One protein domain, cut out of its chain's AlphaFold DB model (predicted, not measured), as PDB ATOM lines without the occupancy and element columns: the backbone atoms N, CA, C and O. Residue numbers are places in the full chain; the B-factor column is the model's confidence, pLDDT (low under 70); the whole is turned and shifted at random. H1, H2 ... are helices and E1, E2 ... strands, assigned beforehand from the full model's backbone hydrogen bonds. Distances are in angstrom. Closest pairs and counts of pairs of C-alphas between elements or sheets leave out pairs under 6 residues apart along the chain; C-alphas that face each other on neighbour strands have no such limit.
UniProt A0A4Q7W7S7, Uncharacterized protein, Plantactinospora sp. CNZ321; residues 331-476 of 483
ATOM      1  N   VAL A 331     149.919 135.829 120.763       91.81
ATOM      2  CA  VAL A 331     150.775 135.168 121.768       91.81
ATOM      3  C   VAL A 331     152.020 134.529 121.135       91.81
ATOM      4  O   VAL A 331     153.065 134.435 121.772       91.81
ATOM      5  N   GLN A 332     151.963 134.137 119.858       93.38
ATOM      6  CA  GLN A 332     153.131 133.591 119.159       93.38
ATOM      7  C   GLN A 332     154.226 134.636 118.906       93.38
ATOM      8  O   GLN A 332     155.374 134.269 118.663       93.38
ATOM      9  N   ARG A 333     153.901 135.935 118.957       95.50
ATOM     10  CA  ARG A 333     154.845 137.036 118.714       95.50
ATOM     11  C   ARG A 333     155.937 137.071 119.776       95.50
ATOM     12  O   ARG A 333     157.102 137.027 119.403       95.50
ATOM     13  N   TYR A 334     155.581 137.076 121.063       94.62
ATOM     14  CA  TYR A 334     156.593 137.027 122.125       94.62
ATOM     15  C   TYR A 334     157.230 135.636 122.234       94.62
ATOM     16  O   TYR A 334     158.433 135.539 122.443       94.62
ATOM     17  N   LYS A 335     156.470 134.548 122.025       94.00
ATOM     18  CA  LYS A 335     157.011 133.182 122.135       94.00
ATOM     19  C   LYS A 335     158.161 132.901 121.171       94.00
ATOM     20  O   LYS A 335     159.082 132.185 121.541       94.00
ATOM     21  N   ARG A 336     158.138 133.482 119.967       95.75
ATOM     22  CA  ARG A 336     159.246 133.375 118.998       95.75
ATOM     23  C   ARG A 336     160.517 134.116 119.416       95.75
ATOM     24  O   ARG A 336     161.568 133.833 118.863       95.75
ATOM     25  N   LEU A 337     160.418 135.055 120.355       95.50
ATOM     26  CA  LEU A 337     161.558 135.807 120.885       95.50
ATOM     27  C   LEU A 337     162.159 135.152 122.135       95.50
ATOM     28  O   LEU A 337     163.148 135.656 122.659       95.50
ATOM     29  N   LEU A 338     161.559 134.067 122.638       93.81
ATOM     30  CA  LEU A 338     162.082 133.353 123.796       93.81
ATOM     31  C   LEU A 338     163.310 132.524 123.395       93.81
ATOM     32  O   LEU A 338     163.206 131.726 122.459       93.81
ATOM     33  N   PRO A 339     164.432 132.619 124.131       92.31
ATOM     34  CA  PRO A 339     165.569 131.733 123.921       92.31
ATOM     35  C   PRO A 339     165.166 130.282 124.205       92.31
ATOM     36  O   PRO A 339     164.227 130.014 124.963       92.31
ATOM     37  N   VAL A 340     165.855 129.319 123.589       89.62
ATOM     38  CA  VAL A 340     165.570 127.882 123.781       89.62
ATOM     39  C   VAL A 340     165.816 127.466 125.233       89.62
ATOM     40  O   VAL A 340     164.965 126.793 125.820       89.62
ATOM     41  N   THR A 341     166.909 127.958 125.815       90.06
ATOM     42  CA  THR A 341     167.304 127.729 127.205       90.06
ATOM     43  C   THR A 341     167.619 129.082 127.839       90.06
ATOM     44  O   THR A 341     168.717 129.587 127.630       90.06
ATOM     45  N   PRO A 342     166.655 129.706 128.541       91.00
ATOM     46  CA  PRO A 342     166.898 130.945 129.270       91.00
ATOM     47  C   PRO A 342     167.974 130.775 130.348       91.00
ATOM     48  O   PRO A 342     167.969 129.786 131.083       91.00
ATOM     49  N   THR A 343     168.856 131.759 130.471       89.25
ATOM     50  CA  THR A 343     169.960 131.813 131.438       89.25
ATOM     51  C   THR A 343     170.014 133.180 132.124       89.25
ATOM     52  O   THR A 343     169.317 134.113 131.727       89.25
ATOM     53  N   ALA A 344     170.885 133.334 133.124       85.12
ATOM     54  CA  ALA A 344     171.131 134.626 133.765       85.12
ATOM     55  C   ALA A 344     171.596 135.713 132.770       85.12
ATOM     56  O   ALA A 344     171.303 136.889 132.972       85.12
ATOM     57  N   ALA A 345     172.268 135.331 131.676       85.38
ATOM     58  CA  ALA A 345     172.737 136.259 130.646       85.38
ATOM     59  C   ALA A 345     171.598 136.863 129.804       85.38
ATOM     60  O   ALA A 345     171.773 137.920 129.202       85.38
ATOM     61  N   ASP A 346     170.418 136.232 129.782       84.56
ATOM     62  CA  ASP A 346     169.234 136.769 129.100       84.56
ATOM     63  C   ASP A 346     168.569 137.914 129.880       84.56
ATOM     64  O   ASP A 346     167.654 138.578 129.376       84.56
ATOM     65  N   ARG A 347     169.021 138.161 131.116       81.94
ATOM     66  CA  ARG A 347     168.522 139.245 131.949       81.94
ATOM     67  C   ARG A 347     168.961 140.597 131.368       81.94
ATOM     68  O   ARG A 347     170.128 140.792 131.036       81.94
ATOM     69  N   PRO A 348     168.048 141.572 131.252       78.06
ATOM     70  CA  PRO A 348     168.363 142.854 130.639       78.06
ATOM     71  C   PRO A 348     169.285 143.686 131.543       78.06
ATOM     72  O   PRO A 348     168.922 144.057 132.665       78.06
ATOM     73  N   VAL A 349     170.467 144.012 131.021       73.25
ATOM     74  CA  VAL A 349     171.452 144.898 131.656       73.25
ATOM     75  C   VAL A 349     171.141 146.359 131.307       73.25
ATOM     76  O   VAL A 349     170.688 146.658 130.202       73.25
ATOM     77  N   GLY A 350     171.357 147.278 132.253       72.06
ATOM     78  CA  GLY A 350     171.265 148.727 132.013       72.06
ATOM     79  C   GLY A 350     169.850 149.314 131.966       72.06
ATOM     80  O   GLY A 350     169.690 150.481 131.616       72.06
ATOM     81  N   SER A 351     168.810 148.545 132.316       80.75
ATOM     82  CA  SER A 351     167.459 149.108 132.429       80.75
ATOM     83  C   SER A 351     167.321 149.975 133.688       80.75
ATOM     84  O   SER A 351     167.948 149.701 134.714       80.75
ATOM     85  N   ARG A 352     166.528 151.049 133.606       89.25
ATOM     86  CA  ARG A 352     166.352 152.007 134.707       89.25
ATOM     87  C   ARG A 352     165.676 151.328 135.905       89.25
ATOM     88  O   ARG A 352     164.645 150.678 135.738       89.25
ATOM     89  N   ALA A 353     166.231 151.521 137.099       91.00
ATOM     90  CA  ALA A 353     165.606 151.095 138.346       91.00
ATOM     91  C   ALA A 353     164.529 152.094 138.811       91.00
ATOM     92  O   ALA A 353     164.630 153.286 138.520       91.00
ATOM     93  N   VAL A 354     163.508 151.602 139.515       92.50
ATOM     94  CA  VAL A 354     162.489 152.400 140.210       92.50
ATOM     95  C   VAL A 354     162.299 151.880 141.637       92.50
ATOM     96  O   VAL A 354     161.987 150.706 141.835       92.50
ATOM     97  N   ALA A 355     162.453 152.753 142.632       89.69
ATOM     98  CA  ALA A 355     162.436 152.404 144.057       89.69
ATOM     99  C   ALA A 355     161.026 152.325 144.671       89.69
ATOM    100  O   ALA A 355     160.861 152.020 145.850       89.69
ATOM    101  N   GLY A 356     159.979 152.620 143.901       90.69
ATOM    102  CA  GLY A 356     158.611 152.574 144.403       90.69
ATOM    103  C   GLY A 356     157.582 153.131 143.430       90.69
ATOM    104  O   GLY A 356     157.906 153.601 142.338       90.69
ATOM    105  N   GLY A 357     156.315 153.115 143.854       91.69
ATOM    106  CA  GLY A 357     155.193 153.594 143.040       91.69
ATOM    107  C   GLY A 357     155.284 155.079 142.664       91.69
ATOM    108  O   GLY A 357     154.826 155.464 141.591       91.69
ATOM    109  N   ASP A 358     155.901 155.906 143.511       93.19
ATOM    110  CA  ASP A 358     156.050 157.344 143.265       93.19
ATOM    111  C   ASP A 358     157.079 157.631 142.171       93.19
ATOM    112  O   ASP A 358     156.783 158.362 141.227       93.19
ATOM    113  N   GLU A 359     158.244 156.984 142.233       95.38
ATOM    114  CA  GLU A 359     159.240 157.087 141.171       95.38
ATOM    115  C   GLU A 359     158.722 156.483 139.861       95.38
ATOM    116  O   GLU A 359     158.865 157.097 138.802       95.38
ATOM    117  N   LEU A 360     158.043 155.331 139.926       95.94
ATOM    118  CA  LEU A 360     157.388 154.730 138.765       95.94
ATOM    119  C   LEU A 360     156.417 155.718 138.098       95.94
ATOM    120  O   LEU A 360     156.444 155.858 136.876       95.94
ATOM    121  N   ALA A 361     155.599 156.433 138.877       96.69
ATOM    122  CA  ALA A 361     154.690 157.448 138.347       96.69
ATOM    123  C   ALA A 361     155.443 158.560 137.602       96.69
ATOM    124  O   ALA A 361     155.057 158.907 136.488       96.69
ATOM    125  N   THR A 362     156.543 159.066 138.165       97.25
ATOM    126  CA  THR A 362     157.386 160.088 137.525       97.25
ATOM    127  C   THR A 362     157.987 159.592 136.208       97.25
ATOM    128  O   THR A 362     157.929 160.287 135.190       97.25
ATOM    129  N   VAL A 363     158.526 158.367 136.191       97.50
ATOM    130  CA  VAL A 363     159.094 157.761 134.977       97.50
ATOM    131  C   VAL A 363     158.029 157.589 133.897       97.50
ATOM    132  O   VAL A 363     158.258 157.954 132.739       97.50
ATOM    133  N   LEU A 364     156.859 157.063 134.267       97.75
ATOM    134  CA  LEU A 364     155.757 156.852 133.333       97.75
ATOM    135  C   LEU A 364     155.191 158.171 132.813       97.75
ATOM    136  O   LEU A 364     154.961 158.270 131.613       97.75
ATOM    137  N   ALA A 365     155.038 159.193 133.656       97.69
ATOM    138  CA  ALA A 365     154.584 160.515 133.229       97.69
ATOM    139  C   ALA A 365     155.502 161.093 132.142       97.69
ATOM    140  O   ALA A 365     155.030 161.475 131.072       97.69
ATOM    141  N   GLY A 366     156.825 161.063 132.354       97.50
ATOM    142  CA  GLY A 366     157.789 161.520 131.349       97.50
ATOM    143  C   GLY A 366     157.791 160.670 130.072       97.50
ATOM    144  O   GLY A 366     157.956 161.196 128.969       97.50
ATOM    145  N   TRP A 367     157.600 159.353 130.190       97.12
ATOM    146  CA  TRP A 367     157.521 158.444 129.041       97.12
ATOM    147  C   TRP A 367     156.254 158.657 128.195       97.12
ATOM    148  O   TRP A 367     156.345 158.652 126.962       97.12
ATOM    149  N   LEU A 368     155.110 158.880 128.851       97.38
ATOM    150  CA  LEU A 368     153.797 159.131 128.244       97.38
ATOM    151  C   LEU A 368     153.664 160.542 127.675       97.38
ATOM    152  O   LEU A 368     153.010 160.716 126.653       97.38
ATOM    153  N   ALA A 369     154.315 161.543 128.273       97.25
ATOM    154  CA  ALA A 369     154.344 162.902 127.727       97.25
ATOM    155  C   ALA A 369     154.917 162.937 126.299       97.25
ATOM    156  O   ALA A 369     154.489 163.732 125.471       97.25
ATOM    157  N   ARG A 370     155.843 162.020 125.982       97.25
ATOM    158  CA  ARG A 370     156.413 161.845 124.635       97.25
ATOM    159  C   ARG A 370     155.576 160.943 123.715       97.25
ATOM    160  O   ARG A 370     156.013 160.667 122.603       97.25
ATOM    161  N   ARG A 371     154.446 160.415 124.198       97.38
ATOM    162  CA  ARG A 371     153.587 159.422 123.527       97.38
ATOM    163  C   ARG A 371     152.102 159.705 123.805       97.38
ATOM    164  O   ARG A 371     151.441 158.914 124.489       97.38
ATOM    165  N   PRO A 372     151.568 160.846 123.333       96.31
ATOM    166  CA  PRO A 372     150.190 161.250 123.613       96.31
ATOM    167  C   PRO A 372     149.141 160.256 123.087       96.31
ATOM    168  O   PRO A 372     148.025 160.218 123.602       96.31
ATOM    169  N   GLU A 373     149.494 159.416 122.109       96.69
ATOM    170  CA  GLU A 373     148.648 158.346 121.578       96.69
ATOM    171  C   GLU A 373     148.393 157.203 122.576       96.69
ATOM    172  O   GLU A 373     147.460 156.414 122.390       96.69
ATOM    173  N   LEU A 374     149.210 157.096 123.631       97.56
ATOM    174  CA  LEU A 374     149.028 156.118 124.696       97.56
ATOM    175  C   LEU A 374     148.039 156.657 125.736       97.56
ATOM    176  O   LEU A 374     148.361 157.466 126.609       97.56
ATOM    177  N   THR A 375     146.803 156.179 125.637       95.31
ATOM    178  CA  THR A 375     145.680 156.590 126.489       95.31
ATOM    179  C   THR A 375     145.517 155.703 127.725       95.31
ATOM    180  O   THR A 375     144.782 156.058 128.644       95.31
ATOM    181  N   ALA A 376     146.195 154.554 127.759       96.00
ATOM    182  CA  ALA A 376     146.180 153.616 128.874       96.00
ATOM    183  C   ALA A 376     147.554 152.964 129.079       96.00
ATOM    184  O   ALA A 376     148.351 152.870 128.141       96.00
ATOM    185  N   VAL A 377     147.817 152.475 130.292       97.50
ATOM    186  CA  VAL A 377     149.049 151.759 130.646       97.50
ATOM    187  C   VAL A 377     148.735 150.475 131.396       97.50
ATOM    188  O   VAL A 377     148.008 150.484 132.383       97.50
ATOM    189  N   HIS A 378     149.328 149.369 130.958       97.81
ATOM    190  CA  HIS A 378     149.409 148.150 131.759       97.81
ATOM    191  C   HIS A 378     150.768 148.111 132.457       97.81
ATOM    192  O   HIS A 378     151.806 148.130 131.795       97.81
ATOM    193  N   VAL A 379     150.768 148.045 133.783       97.38
ATOM    194  CA  VAL A 379     151.956 147.786 134.601       97.38
ATOM    195  C   VAL A 379     152.003 146.293 134.895       97.38
ATOM    196  O   VAL A 379     151.055 145.732 135.438       97.38
ATOM    197  N   VAL A 380     153.085 145.632 134.501       97.00
ATOM    198  CA  VAL A 380     153.203 144.172 134.535       97.00
ATOM    199  C   VAL A 380     154.438 143.788 135.336       97.00
ATOM    200  O   VAL A 380     155.560 144.014 134.882       97.00
ATOM    201  N   GLY A 381     154.230 143.227 136.525       94.44
ATOM    202  CA  GLY A 381     155.296 142.817 137.435       94.44
ATOM    203  C   GLY A 381     155.689 141.355 137.260       94.44
ATOM    204  O   GLY A 381     154.851 140.475 137.414       94.44
ATOM    205  N   TYR A 382     156.957 141.093 136.966       92.50
ATOM    206  CA  TYR A 382     157.532 139.755 136.856       92.50
ATOM    207  C   TYR A 382     158.367 139.463 138.110       92.50
ATOM    208  O   TYR A 382     159.505 139.919 138.222       92.50
ATOM    209  N   GLY A 383     157.758 138.743 139.057       86.12
ATOM    210  CA  GLY A 383     158.292 138.447 140.393       86.12
ATOM    211  C   GLY A 383     157.311 138.831 141.507       86.12
ATOM    212  O   GLY A 383     156.258 139.419 141.236       86.12
ATOM    213  N   ALA A 384     157.646 138.493 142.752       72.62
ATOM    214  CA  ALA A 384     156.762 138.645 143.910       72.62
ATOM    215  C   ALA A 384     156.500 140.109 144.314       72.62
ATOM    216  O   ALA A 384     155.408 140.435 144.785       72.62
ATOM    217  N   GLY A 385     157.476 141.005 144.137       71.38
ATOM    218  CA  GLY A 385     157.394 142.387 144.620       71.38
ATOM    219  C   GLY A 385     156.555 143.363 143.773       71.38
ATOM    220  O   GLY A 385     155.674 144.033 144.328       71.38
ATOM    221  N   PRO A 386     156.798 143.498 142.451       76.44
ATOM    222  CA  PRO A 386     156.408 144.709 141.725       76.44
ATOM    223  C   PRO A 386     154.895 144.901 141.561       76.44
ATOM    224  O   PRO A 386     154.396 146.015 141.707       76.44
ATOM    225  N   ALA A 387     154.141 143.837 141.268       79.38
ATOM    226  CA  ALA A 387     152.698 143.952 141.033       79.38
ATOM    227  C   ALA A 387     151.921 144.258 142.326       79.38
ATOM    228  O   ALA A 387     150.994 145.063 142.306       79.38
ATOM    229  N   GLY A 388     152.321 143.666 143.458       81.50
ATOM    230  CA  GLY A 388     151.673 143.889 144.755       81.50
ATOM    231  C   GLY A 388     151.962 145.264 145.369       81.50
ATOM    232  O   GLY A 388     151.189 145.750 146.193       81.50
ATOM    233  N   ALA A 389     153.064 145.911 144.976       84.56
ATOM    234  CA  ALA A 389     153.470 147.210 145.512       84.56
ATOM    235  C   ALA A 389     152.852 148.415 144.776       84.56
ATOM    236  O   ALA A 389     152.845 149.531 145.306       84.56
ATOM    237  N   VAL A 390     152.323 148.223 143.563       90.25
ATOM    238  CA  VAL A 390     151.773 149.306 142.734       90.25
ATOM    239  C   VAL A 390     150.255 149.386 142.895       90.25
ATOM    240  O   VAL A 390     149.525 148.464 142.549       90.25
ATOM    241  N   ARG A 391     149.758 150.534 143.371       92.12
ATOM    242  CA  ARG A 391     148.316 150.822 143.457       92.12
ATOM    243  C   ARG A 391     147.822 151.457 142.158       92.12
ATOM    244  O   ARG A 391     148.204 152.591 141.855       92.12
ATOM    245  N   ALA A 392     146.983 150.737 141.415       92.56
ATOM    246  CA  ALA A 392     146.504 151.141 140.095       92.56
ATOM    247  C   ALA A 392     145.779 152.496 140.123       92.56
ATOM    248  O   ALA A 392     146.061 153.352 139.290       92.56
ATOM    249  N   GLU A 393     144.919 152.731 141.114       92.44
ATOM    250  CA  GLU A 393     144.077 153.929 141.225       92.44
ATOM    251  C   GLU A 393     144.918 155.182 141.484       92.44
ATOM    252  O   GLU A 393     144.766 156.198 140.806       92.44
ATOM    253  N   ARG A 394     145.873 155.097 142.422       93.94
ATOM    254  CA  ARG A 394     146.799 156.201 142.728       93.94
ATOM    255  C   ARG A 394     147.668 156.541 141.519       93.94
ATOM    256  O   ARG A 394     147.936 157.713 141.256       93.94
ATOM    257  N   LEU A 395     148.117 155.519 140.789       95.50
ATOM    258  CA  LEU A 395     148.907 155.710 139.580       95.50
ATOM    259  C   LEU A 395     148.055 156.315 138.451       95.50
ATOM    260  O   LEU A 395     148.494 157.268 137.816       95.50
ATOM    261  N   ALA A 396     146.821 155.841 138.257       94.75
ATOM    262  CA  ALA A 396     145.874 156.393 137.288       94.75
ATOM    263  C   ALA A 396     145.576 157.875 137.551       94.75
ATOM    264  O   ALA A 396     145.652 158.685 136.626       94.75
ATOM    265  N   GLN A 397     145.317 158.239 138.812       95.12
ATOM    266  CA  GLN A 397     145.077 159.623 139.227       95.12
ATOM    267  C   GLN A 397     146.266 160.529 138.891       95.12
ATOM    268  O   GLN A 397     146.079 161.613 138.348       95.12
ATOM    269  N   ARG A 398     147.495 160.077 139.171       96.25
ATOM    270  CA  ARG A 398     148.709 160.854 138.881       96.25
ATOM    271  C   ARG A 398     149.012 160.983 137.394       96.25
ATOM    272  O   ARG A 398     149.525 162.012 136.973       96.25
ATOM    273  N   LEU A 399     148.743 159.941 136.614       96.38
ATOM    274  CA  LEU A 399     149.030 159.941 135.181       96.38
ATOM    275  C   LEU A 399     147.917 160.599 134.355       96.38
ATOM    276  O   LEU A 399     148.152 160.939 133.197       96.38
ATOM    277  N   GLY A 400     146.704 160.744 134.904       95.44
ATOM    278  CA  GLY A 400     145.530 161.163 134.135       95.44
ATOM    279  C   GLY A 400     145.226 160.188 132.990       95.44
ATOM    280  O   GLY A 400     144.913 160.604 131.871       95.44
ATOM    281  N   ARG A 401     145.425 158.886 133.232       94.25
ATOM    282  CA  ARG A 401     145.297 157.796 132.249       94.25
ATOM    283  C   ARG A 401     144.700 156.559 132.907       94.25
ATOM    284  O   ARG A 401     144.841 156.367 134.112       94.25
ATOM    285  N   THR A 402     144.087 155.684 132.112       93.50
ATOM    286  CA  THR A 402     143.676 154.358 132.595       93.50
ATOM    287  C   THR A 402     144.913 153.523 132.913       93.50
ATOM    288  O   THR A 402     145.820 153.425 132.086       93.50
ATOM    289  N   VAL A 403     144.946 152.913 134.097       95.31
ATOM    290  CA  VAL A 403     146.045 152.048 134.534       95.31
ATOM    291  C   VAL A 403     145.487 150.709 134.987       95.31
ATOM    292  O   VAL A 403     144.581 150.669 135.815       95.31
ATOM    293  N   GLU A 404     146.060 149.622 134.477       94.81
ATOM    294  CA  GLU A 404     145.849 148.271 135.000       94.81
ATOM    295  C   GLU A 404     147.183 147.724 135.533       94.81
ATOM    296  O   GLU A 404     148.229 147.933 134.916       94.81
ATOM    297  N   VAL A 405     147.161 147.029 136.672       94.62
ATOM    298  CA  VAL A 405     148.347 146.403 137.284       94.62
ATOM    299  C   VAL A 405     148.154 144.894 137.298       94.62
ATOM    300  O   VAL A 405     147.084 144.406 137.665       94.62
ATOM    301  N   HIS A 406     149.175 144.145 136.885       94.25
ATOM    302  CA  HIS A 406     149.077 142.699 136.714       94.25
ATOM    303  C   HIS A 406     150.351 141.961 137.115       94.25
ATOM    304  O   HIS A 406     151.463 142.459 136.930       94.25
ATOM    305  N   GLU A 407     150.182 140.717 137.556       92.38
ATOM    306  CA  GLU A 407     151.264 139.739 137.639       92.38
ATOM    307  C   GLU A 407     151.636 139.241 136.230       92.38
ATOM    308  O   GLU A 407     150.771 138.853 135.440       92.38
ATOM    309  N   GLY A 408     152.930 139.231 135.912       90.75
ATOM    310  CA  GLY A 408     153.471 138.893 134.595       90.75
ATOM    311  C   GLY A 408     153.155 137.469 134.154       90.75
ATOM    312  O   GLY A 408     152.714 137.276 133.020       90.75
ATOM    313  N   SER A 409     153.276 136.491 135.062       85.19
ATOM    314  CA  SER A 409     152.928 135.087 134.797       85.19
ATOM    315  C   SER A 409     151.503 134.948 134.253       85.19
ATOM    316  O   SER A 409     151.270 134.195 133.310       85.19
ATOM    317  N   GLY A 410     150.548 135.715 134.791       90.06
ATOM    318  CA  GLY A 410     149.161 135.694 134.331       90.06
ATOM    319  C   GLY A 410     148.888 136.595 133.123       90.06
ATOM    320  O   GLY A 410     148.136 136.217 132.216       90.06
ATOM    321  N   TRP A 411     149.516 137.772 133.074       95.31
ATOM    322  CA  TRP A 411     149.242 138.811 132.079       95.31
ATOM    323  C   TRP A 411     149.423 138.341 130.637       95.31
ATOM    324  O   TRP A 411     148.590 138.632 129.771       95.31
ATOM    325  N   ASN A 412     150.476 137.565 130.366       93.88
ATOM    326  CA  ASN A 412     150.739 137.030 129.029       93.88
ATOM    327  C   ASN A 412     149.624 136.102 128.538       93.88
ATOM    328  O   ASN A 412     149.392 135.991 127.331       93.88
ATOM    329  N   HIS A 413     148.916 135.459 129.466       92.12
ATOM    330  CA  HIS A 413     147.799 134.590 129.146       92.12
ATOM    331  C   HIS A 413     146.509 135.378 128.928       92.12
ATOM    332  O   HIS A 413     145.841 135.121 127.932       92.12
ATOM    333  N   HIS A 414     146.156 136.356 129.763       93.38
ATOM    334  CA  HIS A 414     144.866 137.042 129.608       93.38
ATOM    335  C   HIS A 414     144.918 138.345 128.801       93.38
ATOM    336  O   HIS A 414     143.988 138.625 128.055       93.38
ATOM    337  N   SER A 415     145.983 139.141 128.878       95.81
ATOM    338  CA  SER A 415     146.002 140.502 128.316       95.81
ATOM    339  C   SER A 415     146.782 140.647 127.015       95.81
ATOM    340  O   SER A 415     146.431 141.513 126.212       95.81
ATOM    341  N   TYR A 416     147.807 139.823 126.771       96.69
ATOM    342  CA  TYR A 416     148.713 140.023 125.630       96.69
ATOM    343  C   TYR A 416     147.972 140.121 124.290       96.69
ATOM    344  O   TYR A 416     148.242 141.025 123.503       96.69
ATOM    345  N   GLN A 417     147.010 139.225 124.035       95.31
ATOM    346  CA  GLN A 417     146.224 139.214 122.795       95.31
ATOM    347  C   GLN A 417     145.496 140.549 122.576       95.31
ATOM    348  O   GLN A 417     145.635 141.151 121.517       95.31
ATOM    349  N   LEU A 418     144.778 141.057 123.580       95.75
ATOM    350  CA  LEU A 418     144.090 142.348 123.489       95.75
ATOM    351  C   LEU A 418     145.081 143.504 123.287       95.75
ATOM    352  O   LEU A 418     144.907 144.340 122.395       95.75
ATOM    353  N   VAL A 419     146.131 143.544 124.109       96.56
ATOM    354  CA  VAL A 419     147.093 144.650 124.124       96.56
ATOM    355  C   VAL A 419     147.894 144.694 122.836       96.56
ATOM    356  O   VAL A 419     148.117 145.785 122.321       96.56
ATOM    357  N   TRP A 420     148.281 143.553 122.256       96.25
ATOM    358  CA  TRP A 420     148.988 143.482 120.970       96.25
ATOM    359  C   TRP A 420     148.285 144.297 119.874       96.25
ATOM    360  O   TRP A 420     148.929 145.048 119.138       96.25
ATOM    361  N   HIS A 421     146.959 144.193 119.813       94.06
ATOM    362  CA  HIS A 421     146.144 144.865 118.807       94.06
ATOM    363  C   HIS A 421     145.665 146.264 119.228       94.06
ATOM    364  O   HIS A 421     145.271 147.058 118.371       94.06
ATOM    365  N   THR A 422     145.737 146.606 120.516       94.19
ATOM    366  CA  THR A 422     145.340 147.925 121.027       94.19
ATOM    367  C   THR A 422     146.553 148.842 121.135       94.19
ATOM    368  O   THR A 422     147.245 148.884 122.150       94.19
ATOM    369  N   ARG A 423     146.833 149.577 120.053       93.75
ATOM    370  CA  ARG A 423     148.037 150.418 119.925       93.75
ATOM    371  C   ARG A 423     148.099 151.596 120.901       93.75
ATOM    372  O   ARG A 423     149.199 152.032 121.201       93.75
ATOM    373  N   SER A 424     146.961 152.039 121.432       95.25
ATOM    374  CA  SER A 424     146.871 153.110 122.432       95.25
ATOM    375  C   SER A 424     147.186 152.658 123.867       95.25
ATOM    376  O   SER A 424     147.015 153.430 124.804       95.25
ATOM    377  N   VAL A 425     147.614 151.405 124.061       97.19
ATOM    378  CA  VAL A 425     147.991 150.867 125.374       97.19
ATOM    379  C   VAL A 425     149.505 150.727 125.447       97.19
ATOM    380  O   VAL A 425     150.104 149.955 124.684       97.19
ATOM    381  N   GLY A 426     150.107 151.462 126.379       98.00
ATOM    382  CA  GLY A 426     151.498 151.303 126.782       98.00
ATOM    383  C   GLY A 426     151.674 150.149 127.769       98.00
ATOM    384  O   GLY A 426     150.748 149.815 128.505       98.00
ATOM    385  N   VAL A 427     152.861 149.538 127.807       98.25
ATOM    386  CA  VAL A 427     153.173 148.457 128.761       98.25
ATOM    387  C   VAL A 427     154.465 148.736 129.520       98.25
ATOM    388  O   VAL A 427     155.545 148.709 128.932       98.25
ATOM    389  N   ALA A 428     154.356 148.944 130.827       97.62
ATOM    390  CA  ALA A 428     155.489 149.046 131.738       97.62
ATOM    391  C   ALA A 428     155.794 147.665 132.329       97.62
ATOM    392  O   ALA A 428     155.022 147.141 133.128       97.62
ATOM    393  N   VAL A 429     156.900 147.063 131.906       96.88
ATOM    394  CA  VAL A 429     157.393 145.769 132.382       96.88
ATOM    395  C   VAL A 429     158.337 146.014 133.553       96.88
ATOM    396  O   VAL A 429     159.363 146.670 133.379       96.88
ATOM    397  N   LEU A 430     157.985 145.496 134.728       95.38
ATOM    398  CA  LEU A 430     158.774 145.613 135.951       95.38
ATOM    399  C   LEU A 430     159.405 144.261 136.283       95.38
ATOM    400  O   LEU A 430     158.689 143.275 136.461       95.38
ATOM    401  N   LEU A 431     160.730 144.225 136.374       92.50
ATOM    402  CA  LEU A 431     161.495 143.054 136.791       92.50
ATOM    403  C   LEU A 431     161.877 143.164 138.260       92.50
ATOM    404  O   LEU A 431     162.440 144.173 138.681       92.50
ATOM    405  N   ASP A 432     161.612 142.114 139.026       86.81
ATOM    406  CA  ASP A 432     162.073 142.013 140.408       86.81
ATOM    407  C   ASP A 432     163.592 141.727 140.448       86.81
ATOM    408  O   ASP A 432     164.055 140.850 139.721       86.81
ATOM    409  N   PRO A 433     164.425 142.448 141.209       74.19
ATOM    410  CA  PRO A 433     165.859 142.280 141.150       74.19
ATOM    411  C   PRO A 433     166.351 140.981 141.792       74.19
ATOM    412  O   PRO A 433     167.420 140.496 141.400       74.19
ATOM    413  N   GLU A 434     165.593 140.430 142.741       71.62
ATOM    414  CA  GLU A 434     166.076 139.400 143.655       71.62
ATOM    415  C   GLU A 434     165.926 137.982 143.085       71.62
ATOM    416  O   GLU A 434     164.923 137.608 142.464       71.62
ATOM    417  N   LEU A 435     166.969 137.177 143.289       66.62
ATOM    418  CA  LEU A 435     166.892 135.727 143.146       66.62
ATOM    419  C   LEU A 435     166.217 135.145 144.400       66.62
ATOM    420  O   LEU A 435     166.325 135.740 145.472       66.62
ATOM    421  N   PRO A 436     165.527 133.998 144.292       66.00
ATOM    422  CA  PRO A 436     164.982 133.322 145.463       66.00
ATOM    423  C   PRO A 436     166.054 133.065 146.524       66.00
ATOM    424  O   PRO A 436     167.194 132.727 146.207       66.00
ATOM    425  N   VAL A 437     165.648 133.172 147.790       65.25
ATOM    426  CA  VAL A 437     166.430 132.686 148.929       65.25
ATOM    427  C   VAL A 437     166.589 131.171 148.781       65.25
ATOM    428  O   VAL A 437     165.611 130.475 148.484       65.25
ATOM    429  N   GLY A 438     167.819 130.680 148.956       78.25
ATOM    430  CA  GLY A 438     168.144 129.261 148.823       78.25
ATOM    431  C   GLY A 438     167.293 128.396 149.750       78.25
ATOM    432  O   GLY A 438     167.112 128.712 150.926       78.25
ATOM    433  N   THR A 439     166.766 127.301 149.213       83.25
ATOM    434  CA  THR A 439     165.986 126.297 149.951       83.25
ATOM    435  C   THR A 439     166.875 125.350 150.755       83.25
ATOM    436  O   THR A 439     166.365 124.555 151.543       83.25
ATOM    437  N   GLY A 440     168.194 125.408 150.538       86.88
ATOM    438  CA  GLY A 440     169.163 124.459 151.087       86.88
ATOM    439  C   GLY A 440     169.211 123.132 150.322       86.88
ATOM    440  O   GLY A 440     169.984 122.250 150.686       86.88
ATOM    441  N   ASP A 441     168.411 122.985 149.262       89.50
ATOM    442  CA  ASP A 441     168.424 121.852 148.341       89.50
ATOM    443  C   ASP A 441     168.909 122.330 146.963       89.50
ATOM    444  O   ASP A 441     168.154 123.014 146.264       89.50
ATOM    445  N   PRO A 442     170.127 121.945 146.536       92.69
ATOM    446  CA  PRO A 442     170.693 122.388 145.265       92.69
ATOM    447  C   PRO A 442     169.809 122.086 144.050       92.69
ATOM    448  O   PRO A 442     169.685 122.920 143.158       92.69
ATOM    449  N   ALA A 443     169.140 120.927 144.016       92.94
ATOM    450  CA  ALA A 443     168.313 120.550 142.869       92.94
ATOM    451  C   ALA A 443     167.035 121.396 142.791       92.94
ATOM    452  O   ALA A 443     166.573 121.751 141.700       92.94
ATOM    453  N   LEU A 444     166.450 121.717 143.947       91.38
ATOM    454  CA  LEU A 444     165.299 122.610 144.022       91.38
ATOM    455  C   LEU A 444     165.700 124.056 143.701       91.38
ATOM    456  O   LEU A 444     164.986 124.722 142.952       91.38
ATOM    457  N   ASP A 445     166.848 124.511 144.201       92.12
ATOM    458  CA  ASP A 445     167.384 125.849 143.944       92.12
ATOM    459  C   ASP A 445     167.681 126.063 142.455       92.12
ATOM    460  O   ASP A 445     167.240 127.062 141.880       92.12
ATOM    461  N   ASP A 446     168.294 125.083 141.787       93.19
ATOM    462  CA  ASP A 446     168.516 125.101 140.336       93.19
ATOM    463  C   ASP A 446     167.194 125.167 139.556       93.19
ATOM    464  O   ASP A 446     167.053 125.922 138.585       93.19
ATOM    465  N   ALA A 447     166.184 124.403 139.987       93.94
ATOM    466  CA  ALA A 447     164.874 124.414 139.348       93.94
ATOM    467  C   ALA A 447     164.176 125.777 139.502       93.94
ATOM    468  O   ALA A 447     163.580 126.276 138.543       93.94
ATOM    469  N   LEU A 448     164.264 126.400 140.679       93.06
ATOM    470  CA  LEU A 448     163.719 127.735 140.944       93.06
ATOM    471  C   LEU A 448     164.480 128.826 140.176       93.06
ATOM    472  O   LEU A 448     163.855 129.731 139.617       93.06
ATOM    473  N   ALA A 449     165.803 128.713 140.056       91.88
ATOM    474  CA  ALA A 449     166.609 129.600 139.220       91.88
ATOM    475  C   ALA A 449     166.208 129.493 137.736       91.88
ATOM    476  O   ALA A 449     166.015 130.508 137.065       91.88
ATOM    477  N   ALA A 450     165.981 128.280 137.221       93.25
ATOM    478  CA  ALA A 450     165.511 128.074 135.849       93.25
ATOM    479  C   ALA A 450     164.119 128.687 135.594       93.25
ATOM    480  O   ALA A 450     163.862 129.242 134.515       93.25
ATOM    481  N   GLN A 451     163.217 128.622 136.581       93.69
ATOM    482  CA  GLN A 451     161.926 129.314 136.524       93.69
ATOM    483  C   GLN A 451     162.112 130.831 136.467       93.69
ATOM    484  O   GLN A 451     161.527 131.479 135.594       93.69
ATOM    485  N   ARG A 452     162.986 131.379 137.318       92.81
ATOM    486  CA  ARG A 452     163.298 132.810 137.346       92.81
ATOM    487  C   ARG A 452     163.872 133.308 136.022       92.81
ATOM    488  O   ARG A 452     163.349 134.269 135.462       92.81
ATOM    489  N   HIS A 453     164.873 132.622 135.473       92.81
ATOM    490  CA  HIS A 453     165.446 132.964 134.166       92.81
ATOM    491  C   HIS A 453     164.394 132.911 133.052       92.81
ATOM    492  O   HIS A 453     164.366 133.757 132.160       92.81
ATOM    493  N   THR A 454     163.485 131.933 133.108       94.06
ATOM    494  CA  THR A 454     162.386 131.841 132.140       94.06
ATOM    495  C   THR A 454     161.413 133.010 132.274       94.06
ATOM    496  O   THR A 454     160.979 133.548 131.254       94.06
ATOM    497  N   LEU A 455     161.085 133.422 133.498       93.12
ATOM    498  CA  LEU A 455     160.207 134.559 133.759       93.12
ATOM    499  C   LEU A 455     160.819 135.872 133.235       93.12
ATOM    500  O   LEU A 455     160.138 136.621 132.529       93.12
ATOM    501  N   ASP A 456     162.112 136.099 133.477       92.88
ATOM    502  CA  ASP A 456     162.854 137.258 132.960       92.88
ATOM    503  C   ASP A 456     162.892 137.261 131.423       92.88
ATOM    504  O   ASP A 456     162.612 138.279 130.781       92.88
ATOM    505  N   ALA A 457     163.148 136.106 130.803       94.81
ATOM    506  CA  ALA A 457     163.124 135.975 129.349       94.81
ATOM    507  C   ALA A 457     161.730 136.256 128.755       94.81
ATOM    508  O   ALA A 457     161.628 136.879 127.695       94.81
ATOM    509  N   ILE A 458     160.645 135.851 129.432       94.88
ATOM    510  CA  ILE A 458     159.269 136.193 129.027       94.88
ATOM    511  C   ILE A 458     159.032 137.698 129.117       94.88
ATOM    512  O   ILE A 458     158.459 138.271 128.184       94.88
ATOM    513  N   ALA A 459     159.493 138.351 130.180       94.81
ATOM    514  CA  ALA A 459     159.379 139.795 130.341       94.81
ATOM    515  C   ALA A 459     160.101 140.553 129.212       94.81
ATOM    516  O   ALA A 459     159.514 141.429 128.570       94.81
ATOM    517  N   VAL A 460     161.340 140.161 128.898       95.38
ATOM    518  CA  VAL A 460     162.136 140.748 127.808       95.38
ATOM    519  C   VAL A 460     161.487 140.500 126.448       95.38
ATOM    520  O   VAL A 460     161.333 141.432 125.657       95.38
ATOM    521  N   ALA A 461     161.063 139.267 126.165       96.06
ATOM    522  CA  ALA A 461     160.372 138.933 124.920       96.06
ATOM    523  C   ALA A 461     159.064 139.723 124.767       96.06
ATOM    524  O   ALA A 461     158.741 140.203 123.678       96.06
ATOM    525  N   THR A 462     158.332 139.909 125.865       95.75
ATOM    526  CA  THR A 462     157.118 140.729 125.911       95.75
ATOM    527  C   THR A 462     157.434 142.176 125.562       95.75
ATOM    528  O   THR A 462     156.849 142.704 124.613       95.75
ATOM    529  N   HIS A 463     158.400 142.781 126.256       96.50
ATOM    530  CA  HIS A 463     158.858 144.143 125.994       96.50
ATOM    531  C   HIS A 463     159.263 144.336 124.525       96.50
ATOM    532  O   HIS A 463     158.712 145.198 123.839       96.50
ATOM    533  N   ARG A 464     160.151 143.473 124.012       96.69
ATOM    534  CA  ARG A 464     160.650 143.529 122.628       96.69
ATOM    535  C   ARG A 464     159.530 143.394 121.606       96.69
ATOM    536  O   ARG A 464     159.495 144.137 120.633       96.69
ATOM    537  N   SER A 465     158.587 142.480 121.836       97.31
ATOM    538  CA  SER A 465     157.461 142.299 120.919       97.31
ATOM    539  C   SER A 465     156.569 143.547 120.840       97.31
ATOM    540  O   SER A 465     156.009 143.840 119.789       97.31
ATOM    541  N   LEU A 466     156.465 144.314 121.928       97.12
ATOM    542  CA  LEU A 466     155.601 145.488 122.031       97.12
ATOM    543  C   LEU A 466     156.340 146.813 121.795       97.12
ATOM    544  O   LEU A 466     155.732 147.872 121.950       97.12
ATOM    545  N   ALA A 467     157.617 146.802 121.410       92.38
ATOM    546  CA  ALA A 467     158.332 148.020 121.038       92.38
ATOM    547  C   ALA A 467     157.598 148.751 119.885       92.38
ATOM    548  O   ALA A 467     157.072 148.089 118.985       92.38
ATOM    549  N   PRO A 468     157.495 150.099 119.896       94.12
ATOM    550  CA  PRO A 468     158.106 151.077 120.817       94.12
ATOM    551  C   PRO A 468     157.226 151.494 122.020       94.12
ATOM    552  O   PRO A 468     157.540 152.459 122.720       94.12
ATOM    553  N   ARG A 469     156.106 150.804 122.264       97.19
ATOM    554  CA  ARG A 469     155.098 151.149 123.292       97.19
ATOM    555  C   ARG A 469     155.231 150.321 124.571       97.19
ATOM    556  O   ARG A 469     154.271 150.148 125.319       97.19
ATOM    557  N   SER A 470     156.423 149.801 124.819       97.81
ATOM    558  CA  SER A 470     156.760 149.162 126.078       97.81
ATOM    559  C   SER A 470     157.986 149.818 126.693       97.81
ATOM    560  O   SER A 470     158.897 150.231 125.980       97.81
ATOM    561  N   LEU A 471     157.987 149.898 128.018       96.56
ATOM    562  CA  LEU A 471     159.099 150.334 128.845       96.56
ATOM    563  C   LEU A 471     159.508 149.170 129.747       96.56
ATOM    564  O   LEU A 471     158.639 148.500 130.294       96.56
ATOM    565  N   LEU A 472     160.806 148.934 129.888       96.25
ATOM    566  CA  LEU A 472     161.368 147.885 130.732       96.25
ATOM    567  C   LEU A 472     162.145 148.530 131.879       96.25
ATOM    568  O   LEU A 472     162.989 149.392 131.630       96.25
ATOM    569  N   LEU A 473     161.823 148.136 133.109       95.25
ATOM    570  CA  LEU A 473     162.346 148.720 134.341       95.25
ATOM    571  C   LEU A 473     162.716 147.621 135.342       95.25
ATOM    572  O   LEU A 473     162.085 146.562 135.368       95.25
ATOM    573  N   HIS A 474     163.680 147.910 136.214       92.94
ATOM    574  CA  HIS A 474     163.976 147.104 137.404       92.94
ATOM    575  C   HIS A 474     163.266 147.697 138.624       92.94
ATOM    576  O   HIS A 474     163.249 148.912 138.806       92.94
ATOM    577  N   TRP A 475     162.675 146.864 139.468       91.38
ATOM    578  CA  TRP A 475     161.970 147.296 140.674       91.38
ATOM    579  C   TRP A 475     162.885 147.220 141.899       91.38
ATOM    580  O   TRP A 475     163.110 146.143 142.415       91.38
ATOM    581  N   SER A 476     163.396 148.328 142.421       87.88
ATOM    582  CA  SER A 476     164.215 148.328 143.649       87.88
ATOM    583  C   SER A 476     163.420 148.652 144.919       87.88
ATOM    584  O   SER A 476     164.001 148.838 145.984       87.88
TER     585      SER A 476
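AT A GLANCE: This is residues 331 to 476 of the 483 residues of an uncharacterized protein of Plantactinospora sp. CNZ321 (UniProt A0A4Q7W7S7). Look first for one strongly twisted sheet of five parallel strands, sandwiched between helices: H5 and the long H7 cover one face, H2 and H4 the other, three layers in all. H7 runs on past the sheet with the residues before 452, and this arm and the loop leading into it make the length of the model. The printed part has 146 residues, with seven named helices and five named strands in the order H1 E1 H2 E2 H3 H4 E3 H5 H6 E4 H7 E5; the sheet's order is E1 E5 E4 E2 E3, and the class is mixed, helices and strands. It is compact, with a radius of gyration of the C-alphas of 15.2 A, and only just elongated, spanning 48 by 31 by 27 A.

IN THESE COORDINATES: Find the sheet in E1, residues 352 to 354; E5, 470 to 475; E4, 425 to 431, 19.3 A long; E2, 376 to 382, 19.6 A; and E3, 402 to 407, 17.2 A. E5 ends at C-alpha 475, (161.970, 147.296, 140.674). H7, residues 442 to 465, runs 34.1 A from C-alpha 442 at (170.693, 122.388, 145.265). H2 holds residues 357 to 369, 17.9 A. The shorter helices are H1, 331 to 335, beginning at C-alpha 331, (150.775, 135.168, 121.768); H3, 386 to 389; H4, 392 to 399; H5, 408 to 414; and H6, 416 to 421.

HOW THE PARTS SIT: Across the sheet, find N 354 and O 474 at 2.8 A for E1 and E5, N 429 and O 471 at 2.8 A for E5 and E4, N 378 and O 426 at 2.9 A for E4 and E2, and N 377 and O 402 at 2.8 A for E2 and E3. E2, H3 H4, E3 and E4, H7, E5 are strand-helix-strand units, parallel neighbours joined through helices; E1, H2, E2 and E3, H5 H6, E4 are split ones, with strands between. The four crossovers are right-handed. H7 lies over E5 and E4 at a height over the sheet of 9.8 A; its closest C-alpha pair with E4 is Val 429 and Ala 459, 6.6 A. H5 is on the same face. On the opposite face, H2 and H4 touch at Ala 365 and Leu 399, their closest C-alphas, 5.9 A apart, and H3 is on that face too. H6 only grazes the sheet with residues 418 to 419. H1 touches H7 residues 458 to 465 alone, closest at C-alphas 334 and 461, 5.1 A. Every O i to N i+4 pair is within hydrogen-bond range in H1, H2, H4 and H7, but 2 of 3 in H5 and 1 of 2 in H6; H3 is too short for one.

THE WHOLE: The C-alphas farthest apart are those of Pro 372 and Asp 441, 50.0 A. The printed part has no cut; the link from H1 to E1, 16 residues, is long. Only residues 435 to 437 have pLDDT under 70.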